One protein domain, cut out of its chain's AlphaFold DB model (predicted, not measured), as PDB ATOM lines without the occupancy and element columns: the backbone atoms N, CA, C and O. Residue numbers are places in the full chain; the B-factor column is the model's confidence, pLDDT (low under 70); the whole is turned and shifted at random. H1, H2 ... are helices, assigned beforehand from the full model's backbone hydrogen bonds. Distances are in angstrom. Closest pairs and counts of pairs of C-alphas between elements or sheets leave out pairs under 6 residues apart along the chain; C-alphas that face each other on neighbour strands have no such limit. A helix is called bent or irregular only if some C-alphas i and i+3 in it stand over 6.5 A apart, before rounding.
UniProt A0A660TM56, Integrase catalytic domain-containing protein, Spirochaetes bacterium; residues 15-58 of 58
ATOM      1  N   GLU A  15      40.641  14.398 -23.102       90.38
ATOM      2  CA  GLU A  15      40.837  13.825 -24.441       90.38
ATOM      3  C   GLU A  15      39.536  13.780 -25.253       90.38
ATOM      4  O   GLU A  15      39.529  14.056 -26.453       90.38
ATOM      5  N   GLU A  16      38.411  13.503 -24.598       86.00
ATOM      6  CA  GLU A  16      37.075  13.632 -25.181       86.00
ATOM      7  C   GLU A  16      36.776  15.093 -25.545       86.00
ATOM      8  O   GLU A  16      36.327  15.374 -26.658       86.00
ATOM      9  N   ALA A  17      37.099  16.032 -24.648       86.94
ATOM     10  CA  ALA A  17      36.933  17.460 -24.907       86.94
ATOM     11  C   ALA A  17      37.722  17.911 -26.142       86.94
ATOM     12  O   ALA A  17      37.158  18.559 -27.022       86.94
ATOM     13  N   LYS A  18      39.001  17.524 -26.248       88.00
ATOM     14  CA  LYS A  18      39.840  17.835 -27.415       88.00
ATOM     15  C   LYS A  18      39.224  17.319 -28.711       88.00
ATOM     16  O   LYS A  18      39.079  18.099 -29.647       88.00
ATOM     17  N   ARG A  19      38.822  16.041 -28.757       88.69
ATOM     18  CA  ARG A  19      38.218  15.437 -29.957       88.69
ATOM     19  C   ARG A  19      36.942  16.158 -30.384       88.69
ATOM     20  O   ARG A  19      36.789  16.491 -31.556       88.69
ATOM     21  N   ILE A  20      36.049  16.440 -29.438       86.44
ATOM     22  CA  ILE A  20      34.779  17.117 -29.725       86.44
ATOM     23  C   ILE A  20      35.008  18.561 -30.180       86.44
ATOM     24  O   ILE A  20      34.377  19.003 -31.139       86.44
ATOM     25  N   ILE A  21      35.897  19.296 -29.509       85.88
ATOM     26  CA  ILE A  21      36.218  20.683 -29.865       85.88
ATOM     27  C   ILE A  21      36.846  20.735 -31.257       85.88
ATOM     28  O   ILE A  21      36.445  21.573 -32.058       85.88
ATOM     29  N   PHE A  22      37.777  19.831 -31.563       85.75
ATOM     30  CA  PHE A  22      38.420  19.759 -32.872       85.75
ATOM     31  C   PHE A  22      37.397  19.499 -33.983       85.75
ATOM     32  O   PHE A  22      37.273  20.303 -34.906       85.75
ATOM     33  N   ALA A  23      36.560  18.471 -33.818       85.38
ATOM     34  CA  ALA A  23      35.494  18.167 -34.768       85.38
ATOM     35  C   ALA A  23      34.520  19.345 -34.943       85.38
ATOM     36  O   ALA A  23      34.108  19.651 -36.061       85.38
ATOM     37  N   TRP A  24      34.157  20.045 -33.863       85.19
ATOM     38  CA  TRP A  24      33.295  21.227 -33.942       85.19
ATOM     39  C   TRP A  24      33.968  22.398 -34.670       85.19
ATOM     40  O   TRP A  24      33.300  23.106 -35.432       85.19
ATOM     41  N   ILE A  25      35.275  22.592 -34.472       83.69
ATOM     42  CA  ILE A  25      36.043  23.632 -35.162       83.69
ATOM     43  C   ILE A  25      36.041  23.380 -36.673       83.69
ATOM     44  O   ILE A  25      35.692  24.280 -37.432       83.69
ATOM     45  N   GLU A  26      36.353  22.162 -37.108       81.00
ATOM     46  CA  GLU A  26      36.440  21.823 -38.534       81.00
ATOM     47  C   GLU A  26      35.073  21.802 -39.223       81.00
ATOM     48  O   GLU A  26      34.884  22.381 -40.293       81.00
ATOM     49  N   THR A  27      34.082  21.160 -38.602       77.50
ATOM     50  CA  THR A  27      32.792  20.905 -39.262       77.50
ATOM     51  C   THR A  27      31.811  22.066 -39.159       77.50
ATOM     52  O   THR A  27      30.939  22.210 -40.017       77.50
ATOM     53  N   ARG A  28      31.903  22.889 -38.108       72.50
ATOM     54  CA  ARG A  28      30.916  23.943 -37.841       72.50
ATOM     55  C   ARG A  28      31.564  25.307 -37.798       72.50
ATOM     56  O   ARG A  28      31.164  26.163 -38.581       72.50
ATOM     57  N   TYR A  29      32.552  25.514 -36.934       74.94
ATOM     58  CA  TYR A  29      33.129  26.840 -36.725       74.94
ATOM     59  C   TYR A  29      33.772  27.388 -38.003       74.94
ATOM     60  O   TYR A  29      33.334  28.416 -38.496       74.94
ATOM     61  N   ASN A  30      34.727  26.676 -38.601       72.94
ATOM     62  CA  ASN A  30      35.441  27.147 -39.792       72.94
ATOM     63  C   ASN A  30      34.546  27.193 -41.043       72.94
ATOM     64  O   ASN A  30      34.752  28.031 -41.917       72.94
ATOM     65  N   ARG A  31      33.524  26.328 -41.117       69.62
ATOM     66  CA  ARG A  31      32.577  26.280 -42.247       69.62
ATOM     67  C   ARG A  31      31.511  27.370 -42.216       69.62
ATOM     68  O   ARG A  31      31.079  27.810 -43.270       69.62
ATOM     69  N   THR A  32      31.039  27.776 -41.041       66.62
ATOM     70  CA  THR A  32      29.934  28.754 -40.933       66.62
ATOM     71  C   THR A  32      30.398  30.153 -40.564       66.62
ATOM     72  O   THR A  32      29.658  31.120 -40.751       66.62
ATOM     73  N   ARG A  33      31.612  30.291 -40.026       74.12
ATOM     74  CA  ARG A  33      32.112  31.584 -39.589       74.12
ATOM     75  C   ARG A  33      32.633  32.358 -40.787       74.12
ATOM     76  O   ARG A  33      33.653  32.020 -41.374       74.12
ATOM     77  N   ARG A  34      31.912  33.425 -41.108       68.56
ATOM     78  CA  ARG A  34      32.346  34.437 -42.061       68.56
ATOM     79  C   ARG A  34      33.415  35.288 -41.400       68.56
ATOM     80  O   ARG A  34      33.191  35.843 -40.320       68.56
ATOM     81  N   HIS A  35      34.580  35.352 -42.020       71.81
ATOM     82  CA  HIS A  35      35.664  36.200 -41.553       71.81
ATOM     83  C   HIS A  35      35.611  37.504 -42.343       71.81
ATOM     84  O   HIS A  35      35.745  37.491 -43.560       71.81
ATOM     85  N   SER A  36      35.414  38.635 -41.665       67.38
ATOM     86  CA  SER A  36      35.386  39.956 -42.311       67.38
ATOM     87  C   SER A  36      36.693  40.274 -43.046       67.38
ATOM     88  O   SER A  36      36.677  40.963 -44.054       67.38
ATOM     89  N   THR A  37      37.818  39.719 -42.588       69.00
ATOM     90  CA  THR A  37      39.128  39.801 -43.258       69.00
ATOM     91  C   THR A  37      39.222  38.934 -44.521       69.00
ATOM     92  O   THR A  37      40.087  39.171 -45.352       69.00
ATOM     93  N   LEU A  38      38.344  37.936 -44.676       66.62
ATOM     94  CA  LEU A  38      38.258  37.059 -45.853       66.62
ATOM     95  C   LEU A  38      37.055  37.429 -46.732       66.62
ATOM     96  O   LEU A  38      36.450  36.553 -47.342       66.62
ATOM     97  N   ASP A  39      36.668  38.705 -46.755       71.25
ATOM     98  CA  ASP A  39      35.547  39.191 -47.572       71.25
ATOM     99  C   ASP A  39      34.204  38.514 -47.225       71.25
ATOM    100  O   ASP A  39      33.356  38.241 -48.070       71.25
ATOM    101  N   TYR A  40      34.027  38.183 -45.939       71.12
ATOM    102  CA  TYR A  40      32.890  37.423 -45.409       71.12
ATOM    103  C   TYR A  40      32.749  35.995 -45.949       71.12
ATOM    104  O   TYR A  40      31.707  35.368 -45.746       71.12
ATOM    105  N   LEU A  41      33.799  35.440 -46.545       66.94
ATOM    106  CA  LEU A  41      33.842  34.033 -46.919       66.94
ATOM    107  C   LEU A  41      34.145  33.163 -45.694       66.94
ATOM    108  O   LEU A  41      34.829  33.572 -44.745       66.94
ATOM    109  N   SER A  42      33.600  31.949 -45.698       71.31
ATOM    110  CA  SER A  42      34.073  30.888 -44.807       71.31
ATOM    111  C   SER A  42      35.458  30.404 -45.242       71.31
ATOM    112  O   SER A  42      35.834  30.557 -46.404       71.31
ATOM    113  N   LEU A  43      36.216  29.767 -44.339       69.25
ATOM    114  CA  LEU A  43      37.521  29.187 -44.701       69.25
ATOM    115  C   LEU A  43      37.395  28.179 -45.853       69.25
ATOM    116  O   LEU A  43      38.243  28.137 -46.733       69.25
ATOM    117  N   PHE A  44      36.310  27.404 -45.861       69.56
ATOM    118  CA  PHE A  44      36.045  26.424 -46.910       69.56
ATOM    119  C   PHE A  44      35.794  27.085 -48.272       69.56
ATOM    120  O   PHE A  44      36.307  26.628 -49.288       69.56
ATOM    121  N   GLU A  45      35.016  28.168 -48.307       70.69
ATOM    122  CA  GLU A  45      34.788  28.928 -49.542       70.69
ATOM    123  C   GLU A  45      36.054  29.648 -50.002       70.69
ATOM    124  O   GLU A  45      36.308  29.713 -51.202       70.69
ATOM    125  N   TYR A  46      36.866  30.134 -49.063       71.44
ATOM    126  CA  TYR A  46      38.160  30.733 -49.360       71.44
ATOM    127  C   TYR A  46      39.113  29.717 -50.009       71.44
ATOM    128  O   TYR A  46      39.617  29.986 -51.094       71.44
ATOM    129  N   GLU A  47      39.296  28.529 -49.416       73.94
ATOM    130  CA  GLU A  47      40.121  27.454 -49.996       73.94
ATOM    131  C   GLU A  47      39.584  26.965 -51.344       73.94
ATOM    132  O   GLU A  47      40.355  26.671 -52.256       73.94
ATOM    133  N   ARG A  48      38.256  26.875 -51.500       74.06
ATOM    134  CA  ARG A  48      37.654  26.467 -52.773       74.06
ATOM    135  C   ARG A  48      37.898  27.507 -53.865       74.06
ATOM    136  O   ARG A  48      38.243  27.121 -54.975       74.06
ATOM    137  N   ARG A  49      37.753  28.797 -53.544       71.75
ATOM    138  CA  ARG A  49      38.040  29.903 -54.467       71.75
ATOM    139  C   ARG A  49      39.515  29.925 -54.855       71.75
ATOM    140  O   ARG A  49      39.824  30.074 -56.028       71.75
ATOM    141  N   ASP A  50      40.412  29.745 -53.889       72.69
ATOM    142  CA  ASP A  50      41.856  29.675 -54.133       72.69
ATOM    143  C   ASP A  50      42.213  28.499 -55.060       72.69
ATOM    144  O   ASP A  50      42.915  28.673 -56.054       72.69
ATOM    145  N   ARG A  51      41.616  27.321 -54.827       72.06
ATOM    146  CA  ARG A  51      41.778  26.142 -55.692       72.06
ATOM    147  C   ARG A  51      41.191  26.334 -57.097       72.06
ATOM    148  O   ARG A  51      41.788  25.870 -58.063       72.06
ATOM    149  N   GLU A  52      40.036  26.984 -57.232       68.44
ATOM    150  CA  GLU A  52      39.449  27.317 -58.541       68.44
ATOM    151  C   GLU A  52      40.305  28.323 -59.316       68.44
ATOM    152  O   GLU A  52      40.456  28.174 -60.525       68.44
ATOM    153  N   ILE A  53      40.889  29.314 -58.635       68.94
ATOM    154  CA  ILE A  53      41.845  30.245 -59.246       68.94
ATOM    155  C   ILE A  53      43.087  29.479 -59.706       68.94
ATOM    156  O   ILE A  53      43.486  29.621 -60.856       68.94
ATOM    157  N   PHE A  54      43.658  28.623 -58.855       71.12
ATOM    158  CA  PHE A  54      44.828  27.824 -59.212       71.12
ATOM    159  C   PHE A  54      44.576  26.929 -60.439       71.12
ATOM    160  O   PHE A  54      45.389  26.913 -61.355       71.12
ATOM    161  N   ASN A  55      43.427  26.247 -60.502       62.56
ATOM    162  CA  ASN A  55      43.067  25.372 -61.626       62.56
ATOM    163  C   ASN A  55      42.695  26.113 -62.923       62.56
ATOM    164  O   ASN A  55      42.691  25.492 -63.976       62.56
ATOM    165  N   ASN A  56      42.313  27.392 -62.864       61.94
ATOM    166  CA  ASN A  56      42.018  28.192 -64.062       61.94
ATOM    167  C   ASN A  56      43.249  28.928 -64.610       61.94
ATOM    168  O   ASN A  56      43.194  29.477 -65.708       61.94
ATOM    169  N   VAL A  57      44.324  29.008 -63.824       63.34
ATOM    170  CA  VAL A  57      45.548  29.750 -64.164       63.34
ATOM    171  C   VAL A  57      46.663  28.819 -64.672       63.34
ATOM    172  O   VAL A  57      47.637  29.310 -65.243       63.34
ATOM    173  N   TYR A  58      46.502  27.498 -64.541       47.84
ATOM    174  CA  TYR A  58      47.418  26.470 -65.051       47.84
ATOM    175  C   TYR A  58      46.738  25.515 -66.029       47.84
ATOM    176  O   TYR A  58      45.606  25.078 -65.731       47.84
TER     177      TYR A  58
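Overview. This is residues 15 to 58 of the 58 residues of the protein "Integrase catalytic domain-containing protein" of Spirochaetes bacterium (UniProt A0A660TM56). Two helices, H1 then H2, meet near their inner ends as a wide V, with a looped link at the corner. The far ends, residues 15 to 20 of H1 and residues 50 to 58, stick out freely. The printed part has 44 residues, is all helix with no named strand, and is only just loose, close to extended: the radius of gyration of the C-alphas is 13.5 A, in a flat outline of 43 by 23 by 11 A.

Along the chain. H1, residues 15 to 32, begins at C-alpha 15 (40.837, 13.825, -24.441) and is 24.8 A long. It has a kink of 35 degrees near residue 25 and is only just irregular, with C-alphas 27 and 30 6.8 A apart. H2, residues 43 to 57, is 21.1 A long and ends at C-alpha 57 (45.548, 29.750, -64.164).

Arrangement. H1 touches H2 with residues 30 to 31 alone, and H2 touches H1 with residues 43 to 44 alone; the closest C-alphas, of Asn 30 and Leu 43, are 5.7 A apart. They run the same way at a steep tilt of 57 degrees. Every O i to N i+4 pair is within hydrogen-bond range in H2, and 12 of 14 in H1.

Size, cuts and confidence. The C-alphas farthest apart, of Glu 16 and Tyr 58, are 43.1 A apart. The printed part has no cut, and the 10-residue link is short. Mean pLDDT of the printed part is 74.0; 15 residues are under 70, among them 55 to 58.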